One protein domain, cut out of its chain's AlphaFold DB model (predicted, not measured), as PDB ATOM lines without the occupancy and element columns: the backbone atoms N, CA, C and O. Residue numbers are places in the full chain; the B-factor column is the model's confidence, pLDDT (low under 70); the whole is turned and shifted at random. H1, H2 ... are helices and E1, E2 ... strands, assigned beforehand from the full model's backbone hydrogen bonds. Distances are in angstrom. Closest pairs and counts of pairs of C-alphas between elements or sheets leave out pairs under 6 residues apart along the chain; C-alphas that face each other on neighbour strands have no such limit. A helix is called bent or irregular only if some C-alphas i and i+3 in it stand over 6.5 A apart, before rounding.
ATOM      1  N   PRO A   3     -43.765   4.777  33.235       97.00
ATOM      2  CA  PRO A   3     -42.334   4.517  33.124       97.00
ATOM      3  C   PRO A   3     -41.495   5.793  33.279       97.00
ATOM      4  O   PRO A   3     -41.770   6.837  32.689       97.00
ATOM      5  N   VAL A   4     -40.408   5.690  34.042       97.75
ATOM      6  CA  VAL A   4     -39.350   6.702  34.118       97.75
ATOM      7  C   VAL A   4     -38.252   6.301  33.144       97.75
ATOM      8  O   VAL A   4     -37.510   5.353  33.396       97.75
ATOM      9  N   TYR A   5     -38.157   7.006  32.021       98.31
ATOM     10  CA  TYR A   5     -37.241   6.653  30.938       98.31
ATOM     11  C   TYR A   5     -35.830   7.222  31.126       98.31
ATOM     12  O   TYR A   5     -35.652   8.370  31.551       98.31
ATOM     13  N   ALA A   6     -34.834   6.417  30.750       96.81
ATOM     14  CA  ALA A   6     -33.468   6.860  30.503       96.81
ATOM     15  C   ALA A   6     -33.370   7.710  29.218       96.81
ATOM     16  O   ALA A   6     -34.368   7.937  28.539       96.81
ATOM     17  N   SER A   7     -32.174   8.192  28.856       94.12
ATOM     18  CA  SER A   7     -31.984   8.823  27.539       94.12
ATOM     19  C   SER A   7     -32.196   7.789  26.425       94.12
ATOM     20  O   SER A   7     -31.498   6.772  26.434       94.12
ATOM     21  N   PRO A   8     -33.072   8.050  25.440       96.69
ATOM     22  CA  PRO A   8     -33.243   7.156  24.305       96.69
ATOM     23  C   PRO A   8     -31.989   7.100  23.428       96.69
ATOM     24  O   PRO A   8     -31.263   8.090  23.297       96.69
ATOM     25  N   ASN A   9     -31.747   5.951  22.801       94.50
ATOM     26  CA  ASN A   9     -30.587   5.720  21.934       94.50
ATOM     27  C   ASN A   9     -30.706   6.375  20.545       94.50
ATOM     28  O   ASN A   9     -29.701   6.542  19.857       94.50
ATOM     29  N   ASP A  10     -31.915   6.756  20.141       95.19
ATOM     30  CA  ASP A  10     -32.232   7.380  18.857       95.19
ATOM     31  C   ASP A  10     -32.408   8.909  18.964       95.19
ATOM     32  O   ASP A  10     -32.568   9.596  17.948       95.19
ATOM     33  N   LEU A  11     -32.337   9.462  20.183       95.12
ATOM     34  CA  LEU A  11     -32.370  10.899  20.439       95.12
ATOM     35  C   LEU A  11     -31.035  11.531  20.052       95.12
ATOM     36  O   LEU A  11     -29.975  11.207  20.582       95.12
ATOM     37  N   THR A  12     -31.090  12.492  19.138       92.38
ATOM     38  CA  THR A  12     -29.915  13.168  18.589       92.38
ATOM     39  C   THR A  12     -29.981  14.662  18.862       92.38
ATOM     40  O   THR A  12     -30.959  15.326  18.524       92.38
ATOM     41  N   THR A  13     -28.908  15.216  19.430       89.62
ATOM     42  CA  THR A  13     -28.711  16.668  19.532       89.62
ATOM     43  C   THR A  13     -27.817  17.140  18.393       89.62
ATOM     44  O   THR A  13     -26.690  16.673  18.254       89.62
ATOM     45  N   ILE A  14     -28.295  18.098  17.604       91.88
ATOM     46  CA  ILE A  14     -27.553  18.684  16.485       91.88
ATOM     47  C   ILE A  14     -27.113  20.088  16.873       91.88
ATOM     48  O   ILE A  14     -27.940  20.976  17.102       91.88
ATOM     49  N   ASP A  15     -25.797  20.285  16.934       86.88
ATOM     50  CA  ASP A  15     -25.200  21.607  17.081       86.88
ATOM     51  C   ASP A  15     -25.234  22.336  15.737       86.88
ATOM     52  O   ASP A  15     -24.508  21.988  14.803       86.88
ATOM     53  N   LEU A  16     -26.105  23.340  15.625       92.44
ATOM     54  CA  LEU A  16     -26.287  24.052  14.366       92.44
ATOM     55  C   LEU A  16     -25.105  24.972  14.044       92.44
ATOM     56  O   LEU A  16     -24.938  25.342  12.885       92.44
ATOM     57  N   SER A  17     -24.251  25.298  15.022       88.06
ATOM     58  CA  SER A  17     -23.055  26.115  14.777       88.06
ATOM     59  C   SER A  17     -22.069  25.458  13.807       88.06
ATOM     60  O   SER A  17     -21.314  26.156  13.139       88.06
ATOM     61  N   LEU A  18     -22.136  24.130  13.650       92.38
ATOM     62  CA  LEU A  18     -21.348  23.378  12.670       92.38
ATOM     63  C   LEU A  18     -21.745  23.674  11.212       92.38
ATOM     64  O   LEU A  18     -21.004  23.319  10.299       92.38
ATOM     65  N   PHE A  19     -22.898  24.311  10.985       93.75
ATOM     66  CA  PHE A  19     -23.431  24.621   9.655       93.75
ATOM     67  C   PHE A  19     -23.238  26.090   9.250       93.75
ATOM     68  O   PHE A  19     -23.552  26.450   8.117       93.75
ATOM     69  N   GLY A  20     -22.729  26.941  10.149       93.62
ATOM     70  CA  GLY A  20     -22.430  28.344   9.863       93.62
ATOM     71  C   GLY A  20     -22.569  29.267  11.075       93.62
ATOM     72  O   GLY A  20     -23.283  28.968  12.035       93.62
ATOM     73  N   ASP A  21     -21.916  30.428  11.003       93.31
ATOM     74  CA  ASP A  21     -21.859  31.404  12.101       93.31
ATOM     75  C   ASP A  21     -23.237  31.967  12.501       93.31
ATOM     76  O   ASP A  21     -23.476  32.237  13.681       93.31
ATOM     77  N   ASP A  22     -24.189  32.046  11.564       95.00
ATOM     78  CA  ASP A  22     -25.574  32.499  11.807       95.00
ATOM     79  C   ASP A  22     -26.356  31.601  12.788       95.00
ATOM     80  O   ASP A  22     -27.413  31.968  13.336       95.00
ATOM     81  N   PHE A  23     -25.841  30.396  13.028       92.38
ATOM     82  CA  PHE A  23     -26.425  29.404  13.917       92.38
ATOM     83  C   PHE A  23     -25.655  29.233  15.227       92.38
ATOM     84  O   PHE A  23     -25.980  28.348  16.022       92.38
ATOM     85  N   LYS A  24     -24.665  30.087  15.500       87.19
ATOM     86  CA  LYS A  24     -23.871  30.017  16.728       87.19
ATOM     87  C   LYS A  24     -24.762  30.041  17.974       87.19
ATOM     88  O   LYS A  24     -25.606  30.917  18.153       87.19
ATOM     89  N   GLY A  25     -24.571  29.046  18.839       80.31
ATOM     90  CA  GLY A  25     -25.345  28.875  20.072       80.31
ATOM     91  C   GLY A  25     -26.743  28.274  19.891       80.31
ATOM     92  O   GLY A  25     -27.444  28.104  20.890       80.31
ATOM     93  N   LYS A  26     -27.158  27.929  18.665       82.75
ATOM     94  CA  LYS A  26     -28.423  27.235  18.397       82.75
ATOM     95  C   LYS A  26     -28.196  25.727  18.332       82.75
ATOM     96  O   LYS A  26     -27.226  25.252  17.748       82.75
ATOM     97  N   LYS A  27     -29.123  24.972  18.914       88.38
ATOM     98  CA  LYS A  27     -29.158  23.509  18.863       88.38
ATOM     99  C   LYS A  27     -30.585  23.058  18.611       88.38
ATOM    100  O   LYS A  27     -31.521  23.738  19.033       88.38
ATOM    101  N   ILE A  28     -30.736  21.920  17.951       93.06
ATOM    102  CA  ILE A  28     -32.019  21.227  17.816       93.06
ATOM    103  C   ILE A  28     -31.875  19.806  18.339       93.06
ATOM    104  O   ILE A  28     -30.784  19.237  18.309       93.06
ATOM    105  N   ILE A  29     -32.976  19.247  18.824       93.38
ATOM    106  CA  ILE A  29     -33.052  17.854  19.254       93.38
ATOM    107  C   ILE A  29     -34.064  17.161  18.355       93.38
ATOM    108  O   ILE A  29     -35.129  17.707  18.054       93.38
ATOM    109  N   GLY A  30     -33.697  15.982  17.883       96.75
ATOM    110  CA  GLY A  30     -34.462  15.250  16.898       96.75
ATOM    111  C   GLY A  30     -34.149  13.768  16.904       96.75
ATOM    112  O   GLY A  30     -33.402  13.273  17.743       96.75
ATOM    113  N   ARG A  31     -34.724  13.074  15.932       96.50
ATOM    114  CA  ARG A  31     -34.460  11.669  15.624       96.50
ATOM    115  C   ARG A  31     -34.227  11.507  14.132       96.50
ATOM    116  O   ARG A  31     -34.760  12.269  13.319       96.50
ATOM    117  N   HIS A  32     -33.447  10.503  13.764       95.31
ATOM    118  CA  HIS A  32     -33.237  10.166  12.364       95.31
ATOM    119  C   HIS A  32     -34.478   9.492  11.770       95.31
ATOM    120  O   HIS A  32     -35.126   8.654  12.393       95.31
ATOM    121  N   THR A  33     -34.821   9.838  10.532       93.50
ATOM    122  CA  THR A  33     -35.854   9.142   9.757       93.50
ATOM    123  C   THR A  33     -35.408   9.076   8.303       93.50
ATOM    124  O   THR A  33     -35.389  10.079   7.588       93.50
ATOM    125  N   GLY A  34     -34.989   7.889   7.858       93.12
ATOM    126  CA  GLY A  34     -34.390   7.707   6.537       93.12
ATOM    127  C   GLY A  34     -33.147   8.585   6.358       93.12
ATOM    128  O   GLY A  34     -32.137   8.384   7.022       93.12
ATOM    129  N   ARG A  35     -33.226   9.568   5.452       94.31
ATOM    130  CA  ARG A  35     -32.130  10.509   5.147       94.31
ATOM    131  C   ARG A  35     -32.324  11.903   5.756       94.31
ATOM    132  O   ARG A  35     -31.599  12.819   5.381       94.31
ATOM    133  N   THR A  36     -33.304  12.074   6.641       95.69
ATOM    134  CA  THR A  36     -33.590  13.354   7.303       95.69
ATOM    135  C   THR A  36     -33.523  13.228   8.824       95.69
ATOM    136  O   THR A  36     -33.439  12.125   9.372       95.69
ATOM    137  N   VAL A  37     -33.568  14.373   9.497       95.69
ATOM    138  CA  VAL A  37     -33.787  14.486  10.938       95.69
ATOM    139  C   VAL A  37     -35.094  15.235  11.152       95.69
ATOM    140  O   VAL A  37     -35.328  16.278  10.542       95.69
ATOM    141  N   VAL A  38     -35.949  14.688  12.008       97.31
ATOM    142  CA  VAL A  38     -37.229  15.285  12.409       97.31
ATOM    143  C   VAL A  38     -37.202  15.589  13.911       97.31
ATOM    144  O   VAL A  38     -36.359  15.016  14.607       97.31
ATOM    145  N   PRO A  39     -38.074  16.475  14.440       98.00
ATOM    146  CA  PRO A  39     -38.180  16.704  15.885       98.00
ATOM    147  C   PRO A  39     -38.331  15.393  16.658       98.00
ATOM    148  O   PRO A  39     -38.836  14.418  16.109       98.00
ATOM    149  N   TYR A  40     -37.894  15.337  17.914       98.31
ATOM    150  CA  TYR A  40     -38.124  14.146  18.736       98.31
ATOM    151  C   TYR A  40     -39.612  14.033  19.115       98.31
ATOM    152  O   TYR A  40     -40.382  14.965  18.872       98.31
ATOM    153  N   TYR A  41     -40.030  12.898  19.669       98.38
ATOM    154  CA  TYR A  41     -41.419  12.690  20.086       98.38
ATOM    155  C   TYR A  41     -41.835  13.680  21.181       98.38
ATOM    156  O   TYR A  41     -41.041  14.004  22.074       98.38
ATOM    157  N   ASP A  42     -43.063  14.187  21.103       98.38
ATOM    158  CA  ASP A  42     -43.646  14.994  22.171       98.38
ATOM    159  C   ASP A  42     -44.127  14.125  23.347       98.38
ATOM    160  O   ASP A  42     -44.114  12.894  23.295       98.38
ATOM    161  N   ARG A  43     -44.517  14.774  24.446       98.06
ATOM    162  CA  ARG A  43     -45.038  14.089  25.635       98.06
ATOM    163  C   ARG A  43     -46.213  13.161  25.331       98.06
ATOM    164  O   ARG A  43     -46.236  12.051  25.843       98.06
ATOM    165  N   SER A  44     -47.170  13.612  24.525       97.44
ATOM    166  CA  SER A  44     -48.370  12.832  24.231       97.44
ATOM    167  C   SER A  44     -48.022  11.588  23.419       97.44
ATOM    168  O   SER A  44     -48.574  10.520  23.662       97.44
ATOM    169  N   GLU A  45     -47.104  11.700  22.462       97.94
ATOM    170  CA  GLU A  45     -46.605  10.548  21.715       97.94
ATOM    171  C   GLU A  45     -45.894   9.561  22.654       97.94
ATOM    172  O   GLU A  45     -46.181   8.364  22.611       97.94
ATOM    173  N   ILE A  46     -45.023  10.053  23.539       97.88
ATOM    174  CA  ILE A  46     -44.264   9.224  24.489       97.88
ATOM    175  C   ILE A  46     -45.185   8.492  25.475       97.88
ATOM    176  O   ILE A  46     -45.039   7.283  25.649       97.88
ATOM    177  N   ASP A  47     -46.138   9.198  26.085       95.44
ATOM    178  CA  ASP A  47     -46.965   8.663  27.172       95.44
ATOM    179  C   ASP A  47     -48.025   7.650  26.687       95.44
ATOM    180  O   ASP A  47     -48.432   6.784  27.461       95.44
ATOM    181  N   HIS A  48     -48.460   7.717  25.418       91.44
ATOM    182  CA  HIS A  48     -49.658   6.989  24.948       91.44
ATOM    183  C   HIS A  48     -49.423   5.908  23.896       91.44
ATOM    184  O   HIS A  48     -50.319   5.102  23.643       91.44
ATOM    185  N   THR A  49     -48.259   5.873  23.249       91.50
ATOM    186  CA  THR A  49     -48.066   5.009  22.066       91.50
ATOM    187  C   THR A  49     -47.068   3.872  22.262       91.50
ATOM    188  O   THR A  49     -46.980   3.000  21.401       91.50
ATOM    189  N   GLY A  50     -46.310   3.867  23.366       92.06
ATOM    190  CA  GLY A  50     -45.216   2.908  23.570       92.06
ATOM    191  C   GLY A  50     -44.046   3.111  22.601       92.06
ATOM    192  O   GLY A  50     -43.227   2.219  22.416       92.06
ATOM    193  N   ILE A  51     -43.940   4.285  21.964       95.69
ATOM    194  CA  ILE A  51     -42.948   4.558  20.909       95.69
ATOM    195  C   ILE A  51     -41.488   4.447  21.370       95.69
ATOM    196  O   ILE A  51     -40.587   4.359  20.542       95.69
ATOM    197  N   LEU A  52     -41.247   4.453  22.683       96.75
ATOM    198  CA  LEU A  52     -39.914   4.304  23.265       96.75
ATOM    199  C   LEU A  52     -39.518   2.844  23.531       96.75
ATOM    200  O   LEU A  52     -38.382   2.595  23.946       96.75
ATOM    201  N   ASP A  53     -40.406   1.882  23.280       93.56
ATOM    202  CA  ASP A  53     -40.120   0.462  23.463       93.56
ATOM    203  C   ASP A  53     -38.957   0.032  22.555       93.56
ATOM    204  O   ASP A  53     -38.989   0.186  21.335       93.56
ATOM    205  N   GLY A  54     -37.883  -0.478  23.162       91.62
ATOM    206  CA  GLY A  54     -36.644  -0.840  22.457       91.62
ATOM    207  C   GLY A  54     -35.713   0.336  22.125       91.62
ATOM    208  O   GLY A  54     -34.578   0.106  21.702       91.62
ATOM    209  N   HIS A  55     -36.143   1.575  22.369       94.06
ATOM    210  CA  HIS A  55     -35.351   2.791  22.153       94.06
ATOM    211  C   HIS A  55     -34.841   3.410  23.455       94.06
ATOM    212  O   HIS A  55     -33.782   4.038  23.459       94.06
ATOM    213  N   SER A  56     -35.546   3.204  24.569       97.25
ATOM    214  CA  SER A  56     -35.157   3.701  25.887       97.25
ATOM    215  C   SER A  56     -35.257   2.626  26.963       97.25
ATOM    216  O   SER A  56     -36.219   1.863  27.021       97.25
ATOM    217  N   GLU A  57     -34.291   2.622  27.880       96.94
ATOM    218  CA  GLU A  57     -34.379   1.864  29.129       96.94
ATOM    219  C   GLU A  57     -35.417   2.496  30.072       96.94
ATOM    220  O   GLU A  57     -35.574   3.723  30.105       96.94
ATOM    221  N   ILE A  58     -36.114   1.658  30.841       97.56
ATOM    222  CA  ILE A  58     -37.013   2.075  31.922       97.56
ATOM    223  C   ILE A  58     -36.258   1.931  33.242       97.56
ATOM    224  O   ILE A  58     -35.959   0.819  33.667       97.56
ATOM    225  N   LEU A  59     -35.985   3.054  33.902       95.94
ATOM    226  CA  LEU A  59     -35.257   3.098  35.173       95.94
ATOM    227  C   LEU A  59     -36.128   2.649  36.352       95.94
ATOM    228  O   LEU A  59     -35.639   2.043  37.301       95.94
ATOM    229  N   ALA A  60     -37.418   2.985  36.307       96.38
ATOM    230  CA  ALA A  60     -38.414   2.600  37.298       96.38
ATOM    231  C   ALA A  60     -39.833   2.787  36.753       96.38
ATOM    232  O   ALA A  60     -40.049   3.491  35.767       96.38
ATOM    233  N   TRP A  61     -40.806   2.205  37.449       96.19
ATOM    234  CA  TRP A  61     -42.227   2.466  37.244       96.19
ATOM    235  C   TRP A  61     -42.784   3.199  38.460       96.19
ATOM    236  O   TRP A  61     -42.567   2.771  39.591       96.19
ATOM    237  N   VAL A  62     -43.517   4.287  38.234       96.50
ATOM    238  CA  VAL A  62     -44.173   5.065  39.294       96.50
ATOM    239  C   VAL A  62     -45.693   4.917  39.239       96.50
ATOM    240  O   VAL A  62     -46.269   4.560  38.208       96.50
ATOM    241  N   GLY A  63     -46.356   5.146  40.372       95.50
ATOM    242  CA  GLY A  63     -47.799   4.929  40.518       95.50
ATOM    243  C   GLY A  63     -48.683   6.084  40.036       95.50
ATOM    244  O   GLY A  63     -49.832   5.843  39.679       95.50
ATOM    245  N   ASP A  64     -48.155   7.310  39.998       95.31
ATOM    246  CA  ASP A  64     -48.921   8.540  39.756       95.31
ATOM    247  C   ASP A  64     -48.277   9.351  38.606       95.31
ATOM    248  O   ASP A  64     -47.088   9.688  38.685       95.31
ATOM    249  N   PRO A  65     -49.022   9.674  37.526       96.25
ATOM    250  CA  PRO A  65     -48.479  10.439  36.402       96.25
ATOM    251  C   PRO A  65     -48.264  11.917  36.757       96.25
ATOM    252  O   PRO A  65     -47.415  12.578  36.160       96.25
ATOM    253  N   ILE A  66     -48.994  12.442  37.745       96.94
ATOM    254  CA  ILE A  66     -48.832  13.803  38.261       96.94
ATOM    255  C   ILE A  66     -47.483  13.902  38.981       96.94
ATOM    256  O   ILE A  66     -46.741  14.859  38.762       96.94
ATOM    257  N   ASP A  67     -47.128  12.898  39.791       95.44
ATOM    258  CA  ASP A  67     -45.802  12.814  40.419       95.44
ATOM    259  C   ASP A  67     -44.686  12.725  39.382       95.44
ATOM    260  O   ASP A  67     -43.709  13.470  39.481       95.44
ATOM    261  N   LEU A  68     -44.847  11.877  38.360       97.44
ATOM    262  CA  LEU A  68     -43.884  11.772  37.262       97.44
ATOM    263  C   LEU A  68     -43.692  13.112  36.542       97.44
ATOM    264  O   LEU A  68     -42.566  13.536  36.282       97.44
ATOM    265  N   PHE A  69     -44.786  13.807  36.246       96.94
ATOM    266  CA  PHE A  69     -44.741  15.100  35.581       96.94
ATOM    267  C   PHE A  69     -44.024  16.158  36.426       96.94
ATOM    268  O   PHE A  69     -43.183  16.902  35.915       96.94
ATOM    269  N   PHE A  70     -44.307  16.226  37.728       94.12
ATOM    270  CA  PHE A  70     -43.606  17.158  38.610       94.12
ATOM    271  C   PHE A  70     -42.138  16.785  38.799       94.12
ATOM    272  O   PHE A  70     -41.297  17.682  38.791       94.12
ATOM    273  N   LEU A  71     -41.807  15.496  38.874       93.50
ATOM    274  CA  LEU A  71     -40.426  15.017  38.863       93.50
ATOM    275  C   LEU A  71     -39.678  15.511  37.612       93.50
ATOM    276  O   LEU A  71     -38.556  15.998  37.715       93.50
ATOM    277  N   GLN A  72     -40.315  15.468  36.440       94.94
ATOM    278  CA  GLN A  72     -39.760  15.999  35.188       94.94
ATOM    279  C   GLN A  72     -39.590  17.520  35.200       94.94
ATOM    280  O   GLN A  72     -38.594  18.014  34.680       94.94
ATOM    281  N   ILE A  73     -40.515  18.269  35.808       87.00
ATOM    282  CA  ILE A  73     -40.366  19.725  35.975       87.00
ATOM    283  C   ILE A  73     -39.188  20.061  36.894       87.00
ATOM    284  O   ILE A  73     -38.436  20.986  36.594       87.00
ATOM    285  N   GLN A  74     -39.034  19.333  38.002       82.44
ATOM    286  CA  GLN A  74     -37.939  19.549  38.953       82.44
ATOM    287  C   GLN A  74     -36.591  19.062  38.408       82.44
ATOM    288  O   GLN A  74     -35.540  19.546  38.820       82.44
ATOM    289  N   GLY A  75     -36.606  18.097  37.485       81.25
ATOM    290  CA  GLY A  75     -35.415  17.545  36.844       81.25
ATOM    291  C   GLY A  75     -34.643  16.549  37.707       81.25
ATOM    292  O   GLY A  75     -33.721  15.915  37.212       81.25
ATOM    293  N   SER A  76     -34.995  16.346  38.974       83.31
ATOM    294  CA  SER A  76     -34.400  15.298  39.806       83.31
ATOM    295  C   SER A  76     -35.311  14.924  40.966       83.31
ATOM    296  O   SER A  76     -36.208  15.686  41.329       83.31
ATOM    297  N   GLY A  77     -35.088  13.749  41.548       85.81
ATOM    298  CA  GLY A  77     -35.847  13.304  42.707       85.81
ATOM    299  C   GLY A  77     -35.488  11.897  43.159       85.81
ATOM    300  O   GLY A  77     -34.561  11.265  42.648       85.81
ATOM    301  N   LYS A  78     -36.241  11.416  44.147       90.56
ATOM    302  CA  LYS A  78     -36.110  10.072  44.706       90.56
ATOM    303  C   LYS A  78     -37.333   9.248  44.358       90.56
ATOM    304  O   LYS A  78     -38.456   9.720  44.512       90.56
ATOM    305  N   ILE A  79     -37.110   8.009  43.945       93.75
ATOM    306  CA  ILE A  79     -38.176   7.035  43.730       93.75
ATOM    307  C   ILE A  79     -38.047   5.987  44.823       93.75
ATOM    308  O   ILE A  79     -37.030   5.299  44.907       93.75
ATOM    309  N   ILE A  80     -39.067   5.900  45.677       91.81
ATOM    310  CA  ILE A  80     -39.168   4.871  46.711       91.81
ATOM    311  C   ILE A  80     -39.679   3.598  46.036       91.81
ATOM    312  O   ILE A  80     -40.759   3.591  45.448       91.81
ATOM    313  N   LEU A  81     -38.875   2.542  46.091       92.62
ATOM    314  CA  LEU A  81     -39.198   1.231  45.545       92.62
ATOM    315  C   LEU A  81     -40.091   0.453  46.518       92.62
ATOM    316  O   LEU A  81     -40.088   0.703  47.723       92.62
ATOM    317  N   GLU A  82     -40.788  -0.563  46.013       90.94
ATOM    318  CA  GLU A  82     -41.643  -1.444  46.828       90.94
ATOM    319  C   GLU A  82     -40.880  -2.154  47.958       90.94
ATOM    320  O   GLU A  82     -41.457  -2.502  48.984       90.94
ATOM    321  N   SER A  83     -39.562  -2.325  47.805       89.62
ATOM    322  CA  SER A  83     -38.677  -2.880  48.836       89.62
ATOM    323  C   SER A  83     -38.417  -1.936  50.018       89.62
ATOM    324  O   SER A  83     -37.778  -2.343  50.985       89.62
ATOM    325  N   GLY A  84     -38.857  -0.676  49.943       87.94
ATOM    326  CA  GLY A  84     -38.552   0.380  50.912       87.94
ATOM    327  C   GLY A  84     -37.205   1.077  50.677       87.94
ATOM    328  O   GLY A  84     -36.946   2.121  51.274       87.94
ATOM    329  N   ASN A  85     -36.365   0.546  49.782       88.44
ATOM    330  CA  ASN A  85     -35.182   1.253  49.292       88.44
ATOM    331  C   ASN A  85     -35.590   2.395  48.354       88.44
ATOM    332  O   ASN A  85     -36.715   2.439  47.862       88.44
ATOM    333  N   TYR A  86     -34.664   3.303  48.058       88.62
ATOM    334  CA  TYR A  86     -34.884   4.349  47.066       88.62
ATOM    335  C   TYR A  86     -33.748   4.395  46.050       88.62
ATOM    336  O   TYR A  86     -32.607   4.058  46.361       88.62
ATOM    337  N   ILE A  87     -34.076   4.858  44.849       91.62
ATOM    338  CA  ILE A  87     -33.109   5.270  43.831       91.62
ATOM    339  C   ILE A  87     -33.184   6.786  43.665       91.62
ATOM    340  O   ILE A  87     -34.259   7.377  43.824       91.62
ATOM    341  N   ASN A  88     -32.059   7.422  43.344       88.19
ATOM    342  CA  ASN A  88     -32.067   8.818  42.915       88.19
ATOM    343  C   ASN A  88     -32.050   8.856  41.391       88.19
ATOM    344  O   ASN A  88     -31.278   8.142  40.750       88.19
ATOM    345  N   VAL A  89     -32.884   9.718  40.827       91.62
ATOM    346  CA  VAL A  89     -32.894  10.010  39.399       91.62
ATOM    347  C   VAL A  89     -32.550  11.473  39.187       91.62
ATOM    348  O   VAL A  89     -33.002  12.352  39.927       91.62
ATOM    349  N   HIS A  90     -31.740  11.740  38.171       84.62
ATOM    350  CA  HIS A  90     -31.321  13.087  37.810       84.62
ATOM    351  C   HIS A  90     -31.513  13.332  36.316       84.62
ATOM    352  O   HIS A  90     -31.492  12.393  35.517       84.62
ATOM    353  N   TYR A  91     -31.720  14.594  35.951       85.62
ATOM    354  CA  TYR A  91     -31.884  15.051  34.581       85.62
ATOM    355  C   TYR A  91     -30.727  14.538  33.730       85.62
ATOM    356  O   TYR A  91     -29.555  14.668  34.094       85.62
ATOM    357  N   HIS A  92     -31.063  13.970  32.578       85.38
ATOM    358  CA  HIS A  92     -30.081  13.527  31.604       85.38
ATOM    359  C   HIS A  92     -30.227  14.308  30.302       85.38
ATOM    360  O   HIS A  92     -29.263  14.906  29.827       85.38
ATOM    361  N   THR A  93     -31.434  14.332  29.737       89.12
ATOM    362  CA  THR A  93     -31.724  15.061  28.500       89.12
ATOM    363  C   THR A  93     -33.214  15.403  28.391       89.12
ATOM    364  O   THR A  93     -34.018  15.079  29.266       89.12
ATOM    365  N   ILE A  94     -33.592  16.104  27.325       94.50
ATOM    366  CA  ILE A  94     -34.953  16.557  27.015       94.50
ATOM    367  C   ILE A  94     -35.273  16.248  25.549       94.50
ATOM    368  O   ILE A  94     -34.377  16.233  24.711       94.50
ATOM    369  N   ASN A  95     -36.546  16.067  25.208       96.88
ATOM    370  CA  ASN A  95     -36.992  15.845  23.824       96.88
ATOM    371  C   ASN A  95     -36.882  17.078  22.892       96.88
ATOM    372  O   ASN A  95     -37.176  16.985  21.704       96.88
ATOM    373  N   GLY A  96     -36.488  18.245  23.411       92.94
ATOM    374  CA  GLY A  96     -36.305  19.480  22.637       92.94
ATOM    375  C   GLY A  96     -37.567  20.280  22.333       92.94
ATOM    376  O   GLY A  96     -37.462  21.359  21.748       92.94
ATOM    377  N   HIS A  97     -38.744  19.802  22.738       96.88
ATOM    378  CA  HIS A  97     -39.981  20.570  22.621       96.88
ATOM    379  C   HIS A  97     -40.022  21.711  23.649       96.88
ATOM    380  O   HIS A  97     -39.489  21.573  24.753       96.88
ATOM    381  N   PRO A  98     -40.654  22.854  23.327       92.75
ATOM    382  CA  PRO A  98     -40.728  23.976  24.251       92.75
ATOM    383  C   PRO A  98     -41.617  23.644  25.450       92.75
ATOM    384  O   PRO A  98     -42.713  23.102  25.303       92.75
ATOM    385  N   TYR A  99     -41.178  24.051  26.641       93.56
ATOM    386  CA  TYR A  99     -42.012  23.983  27.835       93.56
ATOM    387  C   TYR A  99     -43.251  24.876  27.690       93.56
ATOM    388  O   TYR A  99     -43.138  26.054  27.332       93.56
ATOM    389  N   ARG A 100     -44.429  24.341  28.028       94.75
ATOM    390  CA  ARG A 100     -45.676  25.109  28.150       94.75
ATOM    391  C   ARG A 100     -46.220  25.001  29.573       94.75
ATOM    392  O   ARG A 100     -46.316  23.916  30.136       94.75
ATOM    393  N   SER A 101     -46.562  26.143  30.168       94.25
ATOM    394  CA  SER A 101     -46.983  26.205  31.570       94.25
ATOM    395  C   SER A 101     -48.431  25.748  31.747       94.25
ATOM    396  O   SER A 101     -49.360  26.465  31.374       94.25
ATOM    397  N   ILE A 102     -48.621  24.592  32.390       96.88
ATOM    398  CA  ILE A 102     -49.955  24.082  32.749       96.88
ATOM    399  C   ILE A 102     -50.655  24.973  33.783       96.88
ATOM    400  O   ILE A 102     -51.862  25.165  33.719       96.88
ATOM    401  N   GLY A 103     -49.900  25.605  34.690       96.31
ATOM    402  CA  GLY A 103     -50.464  26.567  35.639       96.31
ATOM    403  C   GLY A 103     -51.035  27.789  34.918       96.31
ATOM    404  O   GLY A 103     -52.146  28.224  35.203       96.31
ATOM    405  N   ARG A 104     -50.316  28.311  33.914       96.06
ATOM    406  CA  ARG A 104     -50.819  29.420  33.095       96.06
ATOM    407  C   ARG A 104     -52.089  29.034  32.337       96.06
ATOM    408  O   ARG A 104     -53.034  29.813  32.358       96.06
ATOM    409  N   MET A 105     -52.110  27.847  31.730       97.94
ATOM    410  CA  MET A 105     -53.294  27.302  31.060       97.94
ATOM    411  C   MET A 105     -54.504  27.251  31.999       97.94
ATOM    412  O   MET A 105     -55.555  27.781  31.661       97.94
ATOM    413  N   LEU A 106     -54.341  26.693  33.201       98.31
ATOM    414  CA  LEU A 106     -55.427  26.568  34.179       98.31
ATOM    415  C   LEU A 106     -55.938  27.925  34.691       98.31
ATOM    416  O   LEU A 106     -57.124  28.054  34.984       98.31
ATOM    417  N   ILE A 107     -55.076  28.947  34.769       98.19
ATOM    418  CA  ILE A 107     -55.505  30.331  35.047       98.19
ATOM    419  C   ILE A 107     -56.327  30.884  33.892       98.19
ATOM    420  O   ILE A 107     -57.389  31.461  34.112       98.19
ATOM    421  N   ASP A 108     -55.824  30.738  32.668       97.94
ATOM    422  CA  ASP A 108     -56.449  31.322  31.483       97.94
ATOM    423  C   ASP A 108     -57.804  30.653  31.172       97.94
ATOM    424  O   ASP A 108     -58.709  31.305  30.660       97.94
ATOM    425  N   GLU A 109     -57.982  29.389  31.567       97.81
ATOM    426  CA  GLU A 109     -59.254  28.653  31.519       97.81
ATOM    427  C   GLU A 109     -60.174  28.916  32.730       97.81
ATOM    428  O   GLU A 109     -61.274  28.367  32.798       97.81
ATOM    429  N   GLY A 110     -59.747  29.728  33.703       97.25
ATOM    430  CA  GLY A 110     -60.531  30.048  34.903       97.25
ATOM    431  C   GLY A 110     -60.703  28.881  35.884       97.25
ATOM    432  O   GLY A 110     -61.578  28.936  36.746       97.25
ATOM    433  N   LYS A 111     -59.886  27.828  35.765       97.31
ATOM    434  CA  LYS A 111     -59.937  26.627  36.614       97.31
ATOM    435  C   LYS A 111     -59.289  26.843  37.977       97.31
ATOM    436  O   LYS A 111     -59.744  26.294  38.975       97.31
ATOM    437  N   ILE A 112     -58.226  27.645  38.020       97.12
ATOM    438  CA  ILE A 112     -57.520  28.012  39.250       97.12
ATOM    439  C   ILE A 112     -57.268  29.518  39.228       97.12
ATOM    440  O   ILE A 112     -56.706  30.043  38.265       97.12
ATOM    441  N   ALA A 113     -57.655  30.218  40.295       96.69
ATOM    442  CA  ALA A 113     -57.374  31.643  40.437       96.69
ATOM    443  C   ALA A 113     -55.858  31.903  40.464       96.69
ATOM    444  O   ALA A 113     -55.086  31.123  41.028       96.69
ATOM    445  N   ARG A 114     -55.412  33.015  39.868       95.19
ATOM    446  CA  ARG A 114     -53.981  33.356  39.774       95.19
ATOM    447  C   ARG A 114     -53.329  33.436  41.153       95.19
ATOM    448  O   ARG A 114     -52.182  33.033  41.307       95.19
ATOM    449  N   GLU A 115     -54.060  33.951  42.128       94.81
ATOM    450  CA  GLU A 115     -53.620  34.193  43.500       94.81
ATOM    451  C   GLU A 115     -53.438  32.884  44.280       94.81
ATOM    452  O   GLU A 115     -52.634  32.823  45.205       94.81
ATOM    453  N   GLU A 116     -54.145  31.825  43.882       92.50
ATOM    454  CA  GLU A 116     -54.050  30.492  44.485       92.50
ATOM    455  C   GLU A 116     -53.036  29.585  43.771       92.50
ATOM    456  O   GLU A 116     -52.800  28.447  44.194       92.50
ATOM    457  N   MET A 117     -52.452  30.055  42.663       94.62
ATOM    458  CA  MET A 117     -51.631  29.228  41.791       94.62
ATOM    459  C   MET A 117     -50.356  28.759  42.496       94.62
ATOM    460  O   MET A 117     -49.451  29.533  42.797       94.62
ATOM    461  N   SER A 118     -50.270  27.449  42.698       90.31
ATOM    462  CA  SER A 118     -49.123  26.764  43.286       90.31
ATOM    463  C   SER A 118     -49.049  25.328  42.772       90.31
ATOM    464  O   SER A 118     -50.030  24.780  42.266       90.31
ATOM    465  N   MET A 119     -47.889  24.690  42.933       87.94
ATOM    466  CA  MET A 119     -47.715  23.270  42.610       87.94
ATOM    467  C   MET A 119     -48.715  22.391  43.374       87.94
ATOM    468  O   MET A 119     -49.314  21.483  42.801       87.94
ATOM    469  N   GLN A 120     -48.929  22.703  44.652       90.38
ATOM    470  CA  GLN A 120     -49.878  22.022  45.525       90.38
ATOM    471  C   GLN A 120     -51.309  22.196  45.012       90.38
ATOM    472  O   GLN A 120     -52.032  21.210  44.908       90.38
ATOM    473  N   LYS A 121     -51.703  23.414  44.620       96.12
ATOM    474  CA  LYS A 121     -53.047  23.679  44.090       96.12
ATOM    475  C   LYS A 121     -53.302  22.968  42.759       96.12
ATOM    476  O   LYS A 121     -54.362  22.375  42.605       96.12
ATOM    477  N   ILE A 122     -52.331  22.963  41.837       95.94
ATOM    478  CA  ILE A 122     -52.427  22.201  40.577       95.94
ATOM    479  C   ILE A 122     -52.596  20.709  40.877       95.94
ATOM    480  O   ILE A 122     -53.457  20.056  40.298       95.94
ATOM    481  N   ARG A 123     -51.793  20.168  41.800       95.31
ATOM    482  CA  ARG A 123     -51.878  18.761  42.196       95.31
ATOM    483  C   ARG A 123     -53.246  18.416  42.781       95.31
ATOM    484  O   ARG A 123     -53.802  17.394  42.397       95.31
ATOM    485  N   SER A 124     -53.775  19.235  43.687       96.38
ATOM    486  CA  SER A 124     -55.111  19.019  44.254       96.38
ATOM    487  C   SER A 124     -56.186  19.069  43.173       96.38
ATOM    488  O   SER A 124     -56.973  18.137  43.075       96.38
ATOM    489  N   TYR A 125     -56.143  20.077  42.296       97.88
ATOM    490  CA  TYR A 125     -57.068  20.193  41.167       97.88
ATOM    491  C   TYR A 125     -57.053  18.940  40.280       97.88
ATOM    492  O   TYR A 125     -58.098  18.366  40.005       97.88
ATOM    493  N   LEU A 126     -55.875  18.454  39.882       97.81
ATOM    494  CA  LEU A 126     -55.759  17.265  39.030       97.81
ATOM    495  C   LEU A 126     -56.198  15.966  39.722       97.81
ATOM    496  O   LEU A 126     -56.655  15.045  39.055       97.81
ATOM    497  N   LYS A 127     -56.084  15.885  41.053       95.81
ATOM    498  CA  LYS A 127     -56.625  14.759  41.831       95.81
ATOM    499  C   LYS A 127     -58.150  14.801  41.932       95.81
ATOM    500  O   LYS A 127     -58.775  13.746  41.972       95.81
ATOM    501  N   GLU A 128     -58.732  15.996  41.984       97.50
ATOM    502  CA  GLU A 128     -60.183  16.220  42.009       97.50
ATOM    503  C   GLU A 128     -60.824  16.083  40.615       97.50
ATOM    504  O   GLU A 128     -62.003  15.749  40.523       97.50
ATOM    505  N   HIS A 129     -60.035  16.269  39.550       97.75
ATOM    506  CA  HIS A 129     -60.446  16.214  38.142       97.75
ATOM    507  C   HIS A 129     -59.629  15.186  37.335       97.75
ATOM    508  O   HIS A 129     -58.866  15.567  36.435       97.75
ATOM    509  N   PRO A 130     -59.742  13.878  37.638       97.00
ATOM    510  CA  PRO A 130     -58.967  12.830  36.968       97.00
ATOM    511  C   PRO A 130     -59.181  12.788  35.446       97.00
ATOM    512  O   PRO A 130     -58.265  12.435  34.706       97.00
ATOM    513  N   GLU A 131     -60.357  13.190  34.963       97.88
ATOM    514  CA  GLU A 131     -60.697  13.300  33.543       97.88
ATOM    515  C   GLU A 131     -59.889  14.370  32.792       97.88
ATOM    516  O   GLU A 131     -59.753  14.296  31.572       97.88
ATOM    517  N   GLU A 132     -59.339  15.363  33.497       97.69
ATOM    518  CA  GLU A 132     -58.545  16.434  32.891       97.69
ATOM    519  C   GLU A 132     -57.039  16.152  32.897       97.69
ATOM    520  O   GLU A 132     -56.302  16.836  32.184       97.69
ATOM    521  N   VAL A 133     -56.576  15.156  33.663       97.56
ATOM    522  CA  VAL A 133     -55.146  14.880  33.881       97.56
ATOM    523  C   VAL A 133     -54.402  14.766  32.562       97.56
ATOM    524  O   VAL A 133     -53.456  15.512  32.330       97.56
ATOM    525  N   GLU A 134     -54.859  13.898  31.665       96.31
ATOM    526  CA  GLU A 134     -54.195  13.678  30.382       96.31
ATOM    527  C   GLU A 134     -54.079  14.974  29.568       96.31
ATOM    528  O   GLU A 134     -52.983  15.364  29.167       96.31
ATOM    529  N   ARG A 135     -55.195  15.687  29.385       97.44
ATOM    530  CA  ARG A 135     -55.251  16.944  28.626       97.44
ATOM    531  C   ARG A 135     -54.301  17.993  29.200       97.44
ATOM    532  O   ARG A 135     -53.600  18.668  28.446       97.44
ATOM    533  N   VAL A 136     -54.301  18.149  30.524       98.19
ATOM    534  CA  VAL A 136     -53.496  19.163  31.208       98.19
ATOM    535  C   VAL A 136     -52.015  18.809  31.141       98.19
ATOM    536  O   VAL A 136     -51.215  19.675  30.798       98.19
ATOM    537  N   LEU A 137     -51.628  17.560  31.413       98.06
ATOM    538  CA  LEU A 137     -50.221  17.153  31.348       98.06
ATOM    539  C   LEU A 137     -49.686  17.237  29.908       98.06
ATOM    540  O   LEU A 137     -48.624  17.826  29.687       98.06
ATOM    541  N   ASN A 138     -50.457  16.760  28.923       97.44
ATOM    542  CA  ASN A 138     -50.098  16.780  27.499       97.44
ATOM    543  C   ASN A 138     -50.062  18.186  26.888       97.44
ATOM    544  O   ASN A 138     -49.467  18.376  25.826       97.44
ATOM    545  N   TYR A 139     -50.626  19.202  27.553       98.12
ATOM    546  CA  TYR A 139     -50.443  20.587  27.120       98.12
ATOM    547  C   TYR A 139     -48.966  20.986  27.073       98.12
ATOM    548  O   TYR A 139     -48.588  21.824  26.254       98.12
ATOM    549  N   ASN A 140     -48.127  20.388  27.924       97.75
ATOM    550  CA  ASN A 140     -46.687  20.590  27.926       97.75
ATOM    551  C   ASN A 140     -45.973  19.514  27.080       97.75
ATOM    552  O   ASN A 140     -45.687  18.437  27.606       97.75
ATOM    553  N   PRO A 141     -45.592  19.796  25.814       98.19
ATOM    554  CA  PRO A 141     -44.969  18.797  24.941       98.19
ATOM    555  C   PRO A 141     -43.536  18.440  25.361       98.19
ATOM    556  O   PRO A 141     -42.993  17.438  24.901       98.19
ATOM    557  N   SER A 142     -42.908  19.245  26.224       97.56
ATOM    558  CA  SER A 142     -41.575  18.986  26.773       97.56
ATOM    559  C   SER A 142     -41.568  17.719  27.629       97.56
ATOM    560  O   SER A 142     -42.347  17.615  28.578       97.56
ATOM    561  N   TYR A 143     -40.612  16.826  27.378       98.31
ATOM    562  CA  TYR A 143     -40.415  15.573  28.114       98.31
ATOM    563  C   TYR A 143     -38.966  15.432  28.589       98.31
ATOM    564  O   TYR A 143     -38.042  15.639  27.801       98.31
ATOM    565  N   VAL A 144     -38.771  15.089  29.865       96.50
ATOM    566  CA  VAL A 144     -37.447  14.930  30.488       96.50
ATOM    567  C   VAL A 144     -37.117  13.453  30.648       96.50
ATOM    568  O   VAL A 144     -37.924  12.677  31.161       96.50
ATOM    569  N   PHE A 145     -35.900  13.106  30.242       97.31
ATOM    570  CA  PHE A 145     -35.292  11.794  30.401       97.31
ATOM    571  C   PHE A 145     -34.253  11.838  31.514       97.31
ATOM    572  O   PHE A 145     -33.549  12.841  31.685       97.31
ATOM    573  N   PHE A 146     -34.142  10.743  32.256       95.69
ATOM    574  CA  PHE A 146     -33.341  10.673  33.469       95.69
ATOM    575  C   PHE A 146     -32.125   9.757  33.315       95.69
ATOM    576  O   PHE A 146     -31.919   9.078  32.311       95.69
ATOM    577  N   LYS A 147     -31.290   9.758  34.341       90.00
ATOM    578  CA  LYS A 147     -30.278   8.745  34.622       90.00
ATOM    579  C   LYS A 147     -30.357   8.399  36.104       90.00
ATOM    580  O   LYS A 147     -30.770   9.246  36.904       90.00
ATOM    581  N   LEU A 148     -29.976   7.174  36.461       90.38
ATOM    582  CA  LEU A 148     -29.715   6.844  37.860       90.38
ATOM    583  C   LEU A 148     -28.510   7.651  38.333       90.38
ATOM    584  O   LEU A 148     -27.557   7.860  37.582       90.38
ATOM    585  N   GLU A 149     -28.584   8.126  39.565       77.69
ATOM    586  CA  GLU A 149     -27.525   8.912  40.173       77.69
ATOM    587  C   GLU A 149     -27.166   8.295  41.525       77.69
ATOM    588  O   GLU A 149     -27.826   8.526  42.544       77.69
TER     589      GLU A 149
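What this domain is: This is residues 3 to 149 of the 253 residues of the protein "Murein hydrolase A" of Desulfobacteraceae bacterium (UniProt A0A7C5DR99). A three-strand sheet, E6 E7 E8, forms a small core with the strand pair E1 E5, which is face to face with it with strands crossed, while H3 runs across it. H4, H5 and H6 gather loosely beyond H3 at one end of the long axis, with H2 near H6; at the other end the strongly twisted sheet E2 E3 E4, with H1 at its far tip, makes a second lobe. The 147 printed residues hold six named helices and eight named strands, in the order E1 E2 H1 E3 E4 H2 E5 H3 E6 E7 H4 H5 H6 E8, a mixed class; each sheet is antiparallel. The whole is only just compact, close to loose, with a radius of gyration of the C-alphas of 17.1 A and spans of 49 by 42 by 26 A.

Where its parts are: Start at C-alpha 86, (-34.884, 4.349, 47.066); from there E7, residues 86 to 94, runs 23.5 A. Beside it look for E6, residues 76 to 80, and E8, residues 144 to 148, which ends at (-29.715, 6.844, 37.860). E1, residues 3 to 5, begins at (-42.334, 4.517, 33.124); E5 is residues 58 to 62. The third sheet holds E2, residues 11 to 15, E3, residues 27 to 33, 18.3 A long, and E4, residues 36 to 39. The helices are H1, 16 to 19; H2, 43 to 49; H3, 65 to 74, 14.2 A; H4, 102 to 108; H5, 119 to 128, 14.3 A; and H6, 130 to 138, irregular, with C-alphas 131 and 134 7.2 A apart.

How they stand to each other: In the hairpin E6 and E7, N 79 and O 87 are 2.9 A apart, within hydrogen-bond range; for E7 and E8, see N 92 and O 145, 2.9 A. H3 is on this sheet, two layers, at a height of 8.5 A, over E7 and across the strands at 64 degrees on the local plane. E1 and E5, with N 4 and O 60 2.8 A apart, form a sandwich with it, two sheets face to face, their strands at 68 degrees. H3 and H6 only just touch, with 3 pairs of C-alphas within 8 A; the closest are Phe 69 and Leu 137, 7.2 A. H5 is close to but not clearly touching H3; their closest C-alphas, Ile 66 and Arg 123, are 7.0 A apart. H4 and H6 are likewise close but not clearly touching, Ile 102 to Val 136 being the closest C-alphas at 6.3 A, as are H2 and H6, Ser 44 to Asn 138 at 5.4 A. In the remaining sheet, look at N 12 and O 30, 2.8 A, for E2 and E3, and N 31 and O 38, 2.9 A, in the hairpin E3 and E4; H1 is apart from E4. Every O i to N i+4 pair is within range in H2, H3, H4 and H5, against 3 of 5 in H6; H1 is too short for one.

The domain as a whole: The C-alphas farthest apart, Asp 21 and Ser 83, are 53.0 A from each other. The printed part has no cut, no link is long, and no printed residue is under pLDDT 70.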